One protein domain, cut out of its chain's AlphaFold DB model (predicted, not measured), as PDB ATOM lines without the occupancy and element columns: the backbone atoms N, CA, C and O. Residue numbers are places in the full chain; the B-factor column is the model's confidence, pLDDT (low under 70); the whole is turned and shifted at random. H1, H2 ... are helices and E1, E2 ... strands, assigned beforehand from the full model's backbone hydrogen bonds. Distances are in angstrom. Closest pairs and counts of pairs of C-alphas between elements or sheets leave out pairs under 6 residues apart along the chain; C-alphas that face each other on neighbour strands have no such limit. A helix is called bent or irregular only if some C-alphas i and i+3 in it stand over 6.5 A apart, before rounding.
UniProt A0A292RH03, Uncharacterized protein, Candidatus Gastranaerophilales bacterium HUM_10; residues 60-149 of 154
ATOM      1  N   ASN A  60     161.840  23.030 101.927       84.88
ATOM      2  CA  ASN A  60     161.768  22.672 103.351       84.88
ATOM      3  C   ASN A  60     160.804  21.511 103.673       84.88
ATOM      4  O   ASN A  60     160.211  21.461 104.753       84.88
ATOM      5  N   LYS A  61     160.683  20.528 102.767       88.19
ATOM      6  CA  LYS A  61     159.818  19.342 102.930       88.19
ATOM      7  C   LYS A  61     159.939  18.654 104.299       88.19
ATOM      8  O   LYS A  61     158.929  18.196 104.829       88.19
ATOM      9  N   SER A  62     161.136  18.581 104.887       91.00
ATOM     10  CA  SER A  62     161.354  17.988 106.216       91.00
ATOM     11  C   SER A  62     160.639  18.758 107.330       91.00
ATOM     12  O   SER A  62     159.975  18.143 108.161       91.00
ATOM     13  N   VAL A  63     160.717  20.091 107.314       91.81
ATOM     14  CA  VAL A  63     160.041  20.972 108.277       91.81
ATOM     15  C   VAL A  63     158.530  20.873 108.112       91.81
ATOM     16  O   VAL A  63     157.816  20.676 109.089       91.81
ATOM     17  N   ILE A  64     158.040  20.912 106.872       92.88
ATOM     18  CA  ILE A  64     156.607  20.761 106.580       92.88
ATOM     19  C   ILE A  64     156.086  19.411 107.074       92.88
ATOM     20  O   ILE A  64     155.047  19.359 107.725       92.88
ATOM     21  N   THR A  65     156.827  18.328 106.822       93.50
ATOM     22  CA  THR A  65     156.461  16.981 107.291       93.50
ATOM     23  C   THR A  65     156.457  16.913 108.818       93.50
ATOM     24  O   THR A  65     155.561  16.315 109.408       93.50
ATOM     25  N   PHE A  66     157.423  17.555 109.477       94.94
ATOM     26  CA  PHE A  66     157.464  17.642 110.933       94.94
ATOM     27  C   PHE A  66     156.246  18.389 111.497       94.94
ATOM     28  O   PHE A  66     155.565  17.867 112.379       94.94
ATOM     29  N   ILE A  67     155.922  19.566 110.955       95.75
ATOM     30  CA  ILE A  67     154.748  20.345 111.370       95.75
ATOM     31  C   ILE A  67     153.461  19.554 111.114       95.75
ATOM     32  O   ILE A  67     152.584  19.511 111.974       95.75
ATOM     33  N   GLN A  68     153.354  18.878 109.971       95.31
ATOM     34  CA  GLN A  68     152.218  18.017 109.653       95.31
ATOM     35  C   GLN A  68     152.029  16.919 110.709       95.31
ATOM     36  O   GLN A  68     150.904  16.717 111.166       95.31
ATOM     37  N   SER A  69     153.107  16.262 111.147       95.88
ATOM     38  CA  SER A  69     153.057  15.275 112.233       95.88
ATOM     39  C   SER A  69     152.576  15.885 113.550       95.88
ATOM     40  O   SER A  69     151.730  15.287 114.210       95.88
ATOM     41  N   LEU A  70     153.033  17.095 113.898       96.44
ATOM     42  CA  LEU A  70     152.554  17.808 115.090       96.44
ATOM     43  C   LEU A  70     151.050  18.111 115.021       96.44
ATOM     44  O   LEU A  70     150.349  17.959 116.019       96.44
ATOM     45  N   ILE A  71     150.537  18.520 113.853       95.94
ATOM     46  CA  ILE A  71     149.096  18.742 113.642       95.94
ATOM     47  C   ILE A  71     148.325  17.431 113.811       95.94
ATOM     48  O   ILE A  71     147.300  17.413 114.493       95.94
ATOM     49  N   CYS A  72     148.817  16.345 113.210       95.19
ATOM     50  CA  CYS A  72     148.181  15.033 113.296       95.19
ATOM     51  C   CYS A  72     148.095  14.544 114.742       95.19
ATOM     52  O   CYS A  72     147.027  14.128 115.179       95.19
ATOM     53  N   GLU A  73     149.191  14.646 115.493       95.38
ATOM     54  CA  GLU A  73     149.234  14.260 116.903       95.38
ATOM     55  C   GLU A  73     148.307  15.139 117.753       95.38
ATOM     56  O   GLU A  73     147.485  14.627 118.509       95.38
ATOM     57  N   HIS A  74     148.390  16.463 117.594       94.75
ATOM     58  CA  HIS A  74     147.642  17.405 118.426       94.75
ATOM     59  C   HIS A  74     146.124  17.327 118.216       94.75
ATOM     60  O   HIS A  74     145.360  17.480 119.168       94.75
ATOM     61  N   LEU A  75     145.683  17.107 116.977       91.94
ATOM     62  CA  LEU A  75     144.265  17.068 116.610       91.94
ATOM     63  C   LEU A  75     143.725  15.641 116.437       91.94
ATOM     64  O   LEU A  75     142.559  15.485 116.079       91.94
ATOM     65  N   ASN A  76     144.550  14.622 116.699       93.19
ATOM     66  CA  ASN A  76     144.229  13.207 116.509       93.19
ATOM     67  C   ASN A  76     143.700  12.906 115.090       93.19
ATOM     68  O   ASN A  76     142.588  12.405 114.910       93.19
ATOM     69  N   LEU A  77     144.490  13.272 114.078       91.75
ATOM     70  CA  LEU A  77     144.153  13.142 112.657       91.75
ATOM     71  C   LEU A  77     145.044  12.119 111.954       91.75
ATOM     72  O   LEU A  77     146.212  11.940 112.301       91.75
ATOM     73  N   GLU A  78     144.516  11.506 110.897       90.00
ATOM     74  CA  GLU A  78     145.326  10.705 109.982       90.00
ATOM     75  C   GLU A  78     146.208  11.607 109.089       90.00
ATOM     76  O   GLU A  78     145.773  12.690 108.680       90.00
ATOM     77  N   PRO A  79     147.420  11.167 108.689       86.31
ATOM     78  CA  PRO A  79     148.326  11.977 107.867       86.31
ATOM     79  C   PRO A  79     147.731  12.468 106.541       86.31
ATOM     80  O   PRO A  79     148.061  13.557 106.077       86.31
ATOM     81  N   ASN A  80     146.832  11.687 105.936       84.62
ATOM     82  CA  ASN A  80     146.133  12.017 104.688       84.62
ATOM     83  C   ASN A  80     145.079  13.138 104.846       84.62
ATOM     84  O   ASN A  80     144.601  13.670 103.838       84.62
ATOM     85  N   MET A  81     144.701  13.486 106.082       88.94
ATOM     86  CA  MET A  81     143.743  14.546 106.395       88.94
ATOM     87  C   MET A  81     144.412  15.917 106.438       88.94
ATOM     88  O   MET A  81     143.730  16.918 106.243       88.94
ATOM     89  N   VAL A  82     145.724  15.982 106.673       92.94
ATOM     90  CA  VAL A  82     146.476  17.236 106.767       92.94
ATOM     91  C   VAL A  82     147.228  17.464 105.462       92.94
ATOM     92  O   VAL A  82     148.091  16.687 105.072       92.94
ATOM     93  N   ILE A  83     146.877  18.530 104.753       90.88
ATOM     94  CA  ILE A  83     147.337  18.788 103.389       90.88
ATOM     95  C   ILE A  83     148.095  20.105 103.384       90.88
ATOM     96  O   ILE A  83     147.501  21.153 103.621       90.88
ATOM     97  N   PHE A  84     149.390  20.064 103.086       91.81
ATOM     98  CA  PHE A  84     150.167  21.279 102.864       91.81
ATOM     99  C   PHE A  84     149.637  22.039 101.640       91.81
ATOM    100  O   PHE A  84     149.408  21.442 100.587       91.81
ATOM    101  N   VAL A  85     149.424  23.348 101.789       89.56
ATOM    102  CA  VAL A  85     148.906  24.220 100.725       89.56
ATOM    103  C   VAL A  85     150.015  25.105 100.183       89.56
ATOM    104  O   VAL A  85     150.300  25.071  98.988       89.56
ATOM    105  N   ASN A  86     150.618  25.909 101.053       89.62
ATOM    106  CA  ASN A  86     151.721  26.801 100.729       89.62
ATOM    107  C   ASN A  86     152.452  27.230 102.010       89.62
ATOM    108  O   ASN A  86     152.032  26.936 103.130       89.62
ATOM    109  N   GLN A  87     153.560  27.936 101.822       90.62
ATOM    110  CA  GLN A  87     154.290  28.617 102.882       90.62
ATOM    111  C   GLN A  87     154.686  30.012 102.402       90.62
ATOM    112  O   GLN A  87     154.856  30.235 101.201       90.62
ATOM    113  N   ASN A  88     154.843  30.930 103.345       87.81
ATOM    114  CA  ASN A  88     155.629  32.145 103.164       87.81
ATOM    115  C   ASN A  88     156.841  32.085 104.116       87.81
ATOM    116  O   ASN A  88     157.105  31.043 104.713       87.81
ATOM    117  N   GLU A  89     157.598  33.173 104.253       85.50
ATOM    118  CA  GLU A  89     158.806  33.191 105.095       85.50
ATOM    119  C   GLU A  89     158.541  32.915 106.589       85.50
ATOM    120  O   GLU A  89     159.458  32.514 107.299       85.50
ATOM    121  N   LEU A  90     157.314  33.135 107.080       89.56
ATOM    122  CA  LEU A  90     156.990  33.129 108.513       89.56
ATOM    123  C   LEU A  90     155.844  32.183 108.902       89.56
ATOM    124  O   LEU A  90     155.667  31.893 110.089       89.56
ATOM    125  N   GLU A  91     155.049  31.729 107.936       93.00
ATOM    126  CA  GLU A  91     153.836  30.947 108.146       93.00
ATOM    127  C   GLU A  91     153.732  29.784 107.147       93.00
ATOM    128  O   GLU A  91     154.034  29.906 105.957       93.00
ATOM    129  N   TYR A  92     153.211  28.664 107.641       94.69
ATOM    130  CA  TYR A  92     152.878  27.464 106.886       94.69
ATOM    131  C   TYR A  92     151.363  27.289 106.872       94.69
ATOM    132  O   TYR A  92     150.723  27.320 107.923       94.69
ATOM    133  N   VAL A  93     150.775  27.065 105.701       93.44
ATOM    134  CA  VAL A  93     149.328  26.889 105.562       93.44
ATOM    135  C   VAL A  93     149.017  25.442 105.228       93.44
ATOM    136  O   VAL A  93     149.518  24.878 104.250       93.44
ATOM    137  N   PHE A  94     148.129  24.857 106.022       94.06
ATOM    138  CA  PHE A  94     147.594  23.528 105.789       94.06
ATOM    139  C   PHE A  94     146.073  23.574 105.659       94.06
ATOM    140  O   PHE A  94     145.392  24.465 106.165       94.06
ATOM    141  N   LYS A  95     145.534  22.563 104.988       92.31
ATOM    142  CA  LYS A  95     144.118  22.214 104.977       92.31
ATOM    143  C   LYS A  95     143.917  20.956 105.799       92.31
ATOM    144  O   LYS A  95     144.602  19.964 105.568       92.31
ATOM    145  N   ILE A  96     142.956  20.981 106.709       91.50
ATOM    146  CA  ILE A  96     142.479  19.811 107.434       91.50
ATOM    147  C   ILE A  96     141.190  19.351 106.775       91.50
ATOM    148  O   ILE A  96     140.183  20.057 106.776       91.50
ATOM    149  N   ARG A  97     141.231  18.162 106.186       86.50
ATOM    150  CA  ARG A  97     140.104  17.532 105.511       86.50
ATOM    151  C   ARG A  97     139.500  16.466 106.419       86.50
ATOM    152  O   ARG A  97     140.001  15.348 106.469       86.50
ATOM    153  N   PHE A  98     138.392  16.796 107.077       75.31
ATOM    154  CA  PHE A  98     137.615  15.830 107.864       75.31
ATOM    155  C   PHE A  98     136.748  14.934 106.974       75.31
ATOM    156  O   PHE A  98     136.543  13.758 107.260       75.31
ATOM    157  N   SER A  99     136.250  15.490 105.868       72.75
ATOM    158  CA  SER A  99     135.490  14.778 104.840       72.75
ATOM    159  C   SER A  99     135.656  15.472 103.484       72.75
ATOM    160  O   SER A  99     136.341  16.487 103.377       72.75
ATOM    161  N   TYR A 100     135.023  14.964 102.424       60.53
ATOM    162  CA  TYR A 100     135.069  15.620 101.106       60.53
ATOM    163  C   TYR A 100     134.449  17.008 101.069       60.53
ATOM    164  O   TYR A 100     134.826  17.807 100.220       60.53
ATOM    165  N   GLN A 101     133.525  17.284 101.982       62.78
ATOM    166  CA  GLN A 101     132.763  18.528 102.015       62.78
ATOM    167  C   GLN A 101     133.239  19.476 103.117       62.78
ATOM    168  O   GLN A 101     132.904  20.651 103.084       62.78
ATOM    169  N   VAL A 102     134.020  18.978 104.081       71.69
ATOM    170  CA  VAL A 102     134.453  19.754 105.247       71.69
ATOM    171  C   VAL A 102     135.970  19.863 105.237       71.69
ATOM    172  O   VAL A 102     136.684  18.896 105.527       71.69
ATOM    173  N   ILE A 103     136.446  21.051 104.868       84.00
ATOM    174  CA  ILE A 103     137.862  21.397 104.790       84.00
ATOM    175  C   ILE A 103     138.075  22.696 105.555       84.00
ATOM    176  O   ILE A 103     137.492  23.713 105.200       84.00
ATOM    177  N   TRP A 104     138.953  22.674 106.553       89.00
ATOM    178  CA  TRP A 104     139.337  23.866 107.302       89.00
ATOM    179  C   TRP A 104     140.768  24.257 106.990       89.00
ATOM    180  O   TRP A 104     141.631  23.398 106.825       89.00
ATOM    181  N   ASN A 105     141.031  25.555 106.920       91.00
ATOM    182  CA  ASN A 105     142.379  26.070 106.738       91.00
ATOM    183  C   ASN A 105     142.985  26.381 108.111       91.00
ATOM    184  O   ASN A 105     142.363  27.028 108.954       91.00
ATOM    185  N   ILE A 106     144.214  25.930 108.318       94.12
ATOM    186  CA  ILE A 106     145.003  26.177 109.518       94.12
ATOM    187  C   ILE A 106     146.314  26.835 109.101       94.12
ATOM    188  O   ILE A 106     146.985  26.384 108.171       94.12
ATOM    189  N   VAL A 107     146.669  27.915 109.787       95.12
ATOM    190  CA  VAL A 107     147.944  28.609 109.607       95.12
ATOM    191  C   VAL A 107     148.809  28.316 110.815       95.12
ATOM    192  O   VAL A 107     148.360  28.516 111.943       95.12
ATOM    193  N   VAL A 108     150.029  27.848 110.580       96.38
ATOM    194  CA  VAL A 108     151.000  27.483 111.609       96.38
ATOM    195  C   VAL A 108     152.226  28.378 111.499       96.38
ATOM    196  O   VAL A 108     152.731  28.612 110.406       96.38
ATOM    197  N   CYS A 109     152.721  28.871 112.627       95.06
ATOM    198  CA  CYS A 109     153.914  29.708 112.696       95.06
ATOM    199  C   CYS A 109     154.698  29.433 113.982       95.06
ATOM    200  O   CYS A 109     154.186  28.814 114.917       95.06
ATOM    201  N   GLU A 110     155.948  29.878 114.037       94.31
ATOM    202  CA  GLU A 110     156.737  29.791 115.264       94.31
ATOM    203  C   GLU A 110     156.248  30.780 116.332       94.31
ATOM    204  O   GLU A 110     155.641  31.813 116.046       94.31
ATOM    205  N   THR A 111     156.597  30.489 117.587       91.38
ATOM    206  CA  THR A 111     156.272  31.304 118.770       91.38
ATOM    207  C   THR A 111     156.588  32.787 118.561       91.38
ATOM    208  O   THR A 111     155.762  33.644 118.867       91.38
ATOM    209  N   ARG A 112     157.763  33.107 118.002       90.12
ATOM    210  CA  ARG A 112     158.182  34.497 117.765       90.12
ATOM    211  C   ARG A 112     157.236  35.220 116.805       90.12
ATOM    212  O   ARG A 112     156.895  36.375 117.049       90.12
ATOM    213  N   THR A 113     156.799  34.545 115.747       92.50
ATOM    214  CA  THR A 113     155.841  35.088 114.778       92.50
ATOM    215  C   THR A 113     154.475  35.304 115.427       92.50
ATOM    216  O   THR A 113     153.911  36.385 115.289       92.50
ATOM    217  N   ALA A 114     153.979  34.341 116.212       91.06
ATOM    218  CA  ALA A 114     152.711  34.481 116.936       91.06
ATOM    219  C   ALA A 114     152.720  35.675 117.913       91.06
ATOM    220  O   ALA A 114     151.765  36.454 117.951       91.06
ATOM    221  N   ILE A 115     153.813  35.865 118.659       89.31
ATOM    222  CA  ILE A 115     154.003  37.023 119.551       89.31
ATOM    223  C   ILE A 115     154.007  38.324 118.748       89.31
ATOM    224  O   ILE A 115     153.267  39.250 119.068       89.31
ATOM    225  N   ASN A 116     154.801  38.400 117.677       89.31
ATOM    226  CA  ASN A 116     154.891  39.609 116.860       89.31
ATOM    227  C   ASN A 116     153.535  39.995 116.252       89.31
ATOM    228  O   ASN A 116     153.157  41.163 116.303       89.31
ATOM    229  N   ASN A 117     152.783  39.014 115.745       88.88
ATOM    230  CA  ASN A 117     151.472  39.230 115.131       88.88
ATOM    231  C   ASN A 117     150.400  39.680 116.133       88.88
ATOM    232  O   ASN A 117     149.373  40.221 115.732       88.88
ATOM    233  N   THR A 118     150.620  39.466 117.430       87.25
ATOM    234  CA  THR A 118     149.667  39.804 118.497       87.25
ATOM    235  C   THR A 118     150.143  40.933 119.398       87.25
ATOM    236  O   THR A 118     149.397  41.368 120.268       87.25
ATOM    237  N   ARG A 119     151.347  41.468 119.167       83.25
ATOM    238  CA  ARG A 119     151.948  42.523 119.990       83.25
ATOM    239  C   ARG A 119     151.070  43.770 120.112       83.25
ATOM    240  O   ARG A 119     151.071  44.396 121.157       83.25
ATOM    241  N   GLY A 120     150.289  44.105 119.082       79.81
ATOM    242  CA  GLY A 120     149.345  45.230 119.125       79.81
ATOM    243  C   GLY A 120     148.089  44.999 119.981       79.81
ATOM    244  O   GLY A 120     147.305  45.926 120.147       79.81
ATOM    245  N   LEU A 121     147.874  43.782 120.493       80.12
ATOM    246  CA  LEU A 121     146.724  43.417 121.333       80.12
ATOM    247  C   LEU A 121     147.024  43.498 122.836       80.12
ATOM    248  O   LEU A 121     146.101  43.392 123.641       80.12
ATOM    249  N   TYR A 122     148.293  43.643 123.214       71.44
ATOM    250  CA  TYR A 122     148.748  43.589 124.601       71.44
ATOM    251  C   TYR A 122     149.673  44.772 124.899       71.44
ATOM    252  O   TYR A 122     150.389  45.238 124.014       71.44
ATOM    253  N   ASP A 123     149.690  45.233 126.149       68.19
ATOM    254  CA  ASP A 123     150.678  46.219 126.589       68.19
ATOM    255  C   ASP A 123     152.096  45.642 126.459       68.19
ATOM    256  O   ASP A 123     152.332  44.464 126.739       68.19
ATOM    257  N   GLU A 124     153.068  46.475 126.071       65.00
ATOM    258  CA  GLU A 124     154.451  46.053 125.779       65.00
ATOM    259  C   GLU A 124     155.179  45.397 126.968       65.00
ATOM    260  O   GLU A 124     156.253  44.820 126.806       65.00
ATOM    261  N   THR A 125     154.596  45.474 128.165       62.34
ATOM    262  CA  THR A 125     155.108  44.893 129.410       62.34
ATOM    263  C   THR A 125     154.684  43.439 129.635       62.34
ATOM    264  O   THR A 125     155.113  42.835 130.618       62.34
ATOM    265  N   VAL A 126     153.820  42.872 128.785       64.62
ATOM    266  CA  VAL A 126     153.319  41.498 128.937       64.62
ATOM    267  C   VAL A 126     154.304  40.504 128.322       64.62
ATOM    268  O   VAL A 126     154.459  40.425 127.103       64.62
ATOM    269  N   ASP A 127     154.941  39.696 129.171       66.44
ATOM    270  CA  ASP A 127     155.718  38.543 128.719       66.44
ATOM    271  C   ASP A 127     154.781  37.415 128.258       66.44
ATOM    272  O   ASP A 127     154.272  36.625 129.051       66.44
ATOM    273  N   LEU A 128     154.558  37.338 126.945       66.38
ATOM    274  CA  LEU A 128     153.766  36.281 126.305       66.38
ATOM    275  C   LEU A 128     154.540  34.954 126.161       66.38
ATOM    276  O   LEU A 128     153.983  33.963 125.688       66.38
ATOM    277  N   SER A 129     155.833  34.927 126.507       62.34
ATOM    278  CA  SER A 129     156.772  33.898 126.042       62.34
ATOM    279  C   SER A 129     156.957  32.695 126.976       62.34
ATOM    280  O   SER A 129     157.543  31.691 126.564       62.34
ATOM    281  N   SER A 130     156.392  32.699 128.187       59.44
ATOM    282  CA  SER A 130     156.512  31.568 129.116       59.44
ATOM    283  C   SER A 130     155.269  30.666 129.113       59.44
ATOM    284  O   SER A 130     154.284  30.886 129.802       59.44
ATOM    285  N   GLN A 131     155.330  29.591 128.316       61.56
ATOM    286  CA  GLN A 131     154.384  28.459 128.347       61.56
ATOM    287  C   GLN A 131     152.900  28.782 128.084       61.56
ATOM    288  O   GLN A 131     152.045  27.934 128.344       61.56
ATOM    289  N   ALA A 132     152.584  29.946 127.518       77.06
ATOM    290  CA  ALA A 132     151.209  30.305 127.209       77.06
ATOM    291  C   ALA A 132     150.572  29.267 126.264       77.06
ATOM    292  O   ALA A 132     151.091  28.974 125.188       77.06
ATOM    293  N   LEU A 133     149.435  28.690 126.669       85.25
ATOM    294  CA  LEU A 133     148.668  27.787 125.800       85.25
ATOM    295  C   LEU A 133     148.113  28.529 124.579       85.25
ATOM    296  O   LEU A 133     147.911  27.915 123.535       85.25
ATOM    297  N   ASN A 134     147.895  29.840 124.712       87.06
ATOM    298  CA  ASN A 134     147.373  30.708 123.667       87.06
ATOM    299  C   ASN A 134     148.127  32.045 123.646       87.06
ATOM    300  O   ASN A 134     148.495  32.563 124.698       87.06
ATOM    301  N   ILE A 135     148.292  32.616 122.455       87.50
ATOM    302  CA  ILE A 135     148.859  33.943 122.199       87.50
ATOM    303  C   ILE A 135     147.903  34.650 121.229       87.50
ATOM    304  O   ILE A 135     147.862  34.324 120.043       87.50
ATOM    305  N   GLY A 136     147.069  35.570 121.723       86.00
ATOM    306  CA  GLY A 136     145.965  36.138 120.940       86.00
ATOM    307  C   GLY A 136     145.075  35.043 120.315       86.00
ATOM    308  O   GLY A 136     144.610  34.163 121.042       86.00
ATOM    309  N   PRO A 137     144.841  35.051 118.985       88.81
ATOM    310  CA  PRO A 137     144.060  34.017 118.299       88.81
ATOM    311  C   PRO A 137     144.834  32.706 118.070       88.81
ATOM    312  O   PRO A 137     144.260  31.728 117.584       88.81
ATOM    313  N   TYR A 138     146.132  32.677 118.372       92.19
ATOM    314  CA  TYR A 138     146.987  31.524 118.141       92.19
ATOM    315  C   TYR A 138     146.954  30.563 119.333       92.19
ATOM    316  O   TYR A 138     147.113  30.973 120.480       92.19
ATOM    317  N   LYS A 139     146.807  29.268 119.061       93.06
ATOM    318  CA  LYS A 139     146.840  28.170 120.034       93.06
ATOM    319  C   LYS A 139     148.133  27.382 119.890       93.06
ATOM    320  O   LYS A 139     148.616  27.183 118.776       93.06
ATOM    321  N   LYS A 140     148.702  26.925 121.000       93.38
ATOM    322  CA  LYS A 140     149.958  26.173 120.997       93.38
ATOM    323  C   LYS A 140     149.763  24.776 120.409       93.38
ATOM    324  O   LYS A 140     148.832  24.062 120.779       93.38
ATOM    325  N   LEU A 141     150.660  24.372 119.511       93.19
ATOM    326  CA  LEU A 141     150.616  23.068 118.860       93.19
ATOM    327  C   LEU A 141     151.375  22.034 119.701       93.19
ATOM    328  O   LEU A 141     152.583  21.837 119.538       93.19
ATOM    329  N   GLY A 142     150.670  21.412 120.645       87.38
ATOM    330  CA  GLY A 142     151.255  20.457 121.592       87.38
ATOM    331  C   GLY A 142     152.410  21.058 122.404       87.38
ATOM    332  O   GLY A 142     152.422  22.245 122.732       87.38
ATOM    333  N   ASN A 143     153.420  20.241 122.705       87.69
ATOM    334  CA  ASN A 143     154.642  20.680 123.389       87.69
ATOM    335  C   ASN A 143     155.734  21.101 122.394       87.69
ATOM    336  O   ASN A 143     156.880  20.669 122.498       87.69
ATOM    337  N   SER A 144     155.383  21.936 121.414       90.38
ATOM    338  CA  SER A 144     156.319  22.437 120.403       90.38
ATOM    339  C   SER A 144     156.516  23.956 120.485       90.38
ATOM    340  O   SER A 144     155.863  24.651 121.269       90.38
ATOM    341  N   ALA A 145     157.434  24.472 119.662       91.31
ATOM    342  CA  ALA A 145     157.642  25.906 119.453       91.31
ATOM    343  C   ALA A 145     156.646  26.521 118.448       91.31
ATOM    344  O   ALA A 145     156.752  27.709 118.130       91.31
ATOM    345  N   TYR A 146     155.693  25.733 117.945       94.56
ATOM    346  CA  TYR A 146     154.735  26.150 116.931       94.56
ATOM    347  C   TYR A 146     153.379  26.480 117.541       94.56
ATOM    348  O   TYR A 146     152.913  25.851 118.495       94.56
ATOM    349  N   TYR A 147     152.729  27.464 116.937       95.25
ATOM    350  CA  TYR A 147     151.371  27.869 117.233       95.25
ATOM    351  C   TYR A 147     150.557  27.872 115.953       95.25
ATOM    352  O   TYR A 147     151.087  28.109 114.868       95.25
ATOM    353  N   PHE A 148     149.258  27.653 116.086       95.06
ATOM    354  CA  PHE A 148     148.342  27.665 114.967       95.06
ATOM    355  C   PHE A 148     147.137  28.557 115.217       95.06
ATOM    356  O   PHE A 148     146.699  28.736 116.349       95.06
ATOM    357  N   ARG A 149     146.555  29.069 114.141       93.94
ATOM    358  CA  ARG A 149     145.226  29.682 114.151       93.94
ATOM    359  C   ARG A 149     144.392  29.091 113.030       93.94
ATOM    360  O   ARG A 149     144.922  28.704 111.986       93.94
TER     361      ARG A 149
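This is residues 60 to 149 of the 154 residues of an uncharacterized protein of Candidatus Gastranaerophilales bacterium HUM_10 (UniProt A0A292RH03). A strongly twisted five-stranded sheet has H1 over one face, mainly at E1 and E2, and the shorter H2 over the opposite face at E5 and E4: three layers. Beyond H2, the long loop of residues 122 to 137 adds to the length. The printed part has 90 residues, in the order H1 E1 E2 E3 H2 E4 E5; the antiparallel sheet runs E1 E2 E3 E5 E4. The class is mixed, and the whole is compact, with a radius of gyration of the C-alphas of 13.6 A and spans of 44 by 26 by 21 A.

Find C-alpha 61 at (159.818, 19.342, 102.930); from there H1 runs 20.8 A to residue 75. Next come E1, residues 82 to 87, E2, 91 to 97, and E3, 103 to 110, 23.2 A long. H2, residues 111 to 121, is irregular: C-alphas 117 and 120 are 7.5 A apart. E4 is residues 138 to 140; E5, residues 146 to 149, ends at C-alpha 149, (145.226, 29.682, 114.151).

H1 is on the sheet; its closest C-alphas to E1 are Gln 68 and Val 82, 6.5 A. E1, E2 and E3 form a meander, each strand the antiparallel neighbour of the one before; look at N 83 and O 95, 2.8 A, and N 94 and O 106, 2.9 A. E3 pairs with E5 through N 109 and O 147, 2.9 A, and the hairpin E4 and E5 through N 139 and O 148, 2.8 A. E3, H2 and E4 are a split strand-helix-strand unit, two strands that run the same way in the sheet with a helix between them along the chain and E5 between them in the sheet, and its crossover is right-handed. H2 is over E5 at a height over the sheet of 10.6 A. O i to N i+4 pairs are within hydrogen-bond range throughout H1, and in 5 of 7 in H2.

The farthest C-alphas, Tyr 100 and Thr 125, are 45.4 A apart. The printed part has no cut, and the link H2 to E4 is long. Look for pLDDT under 70 at residues 100 to 101 and 123 to 131.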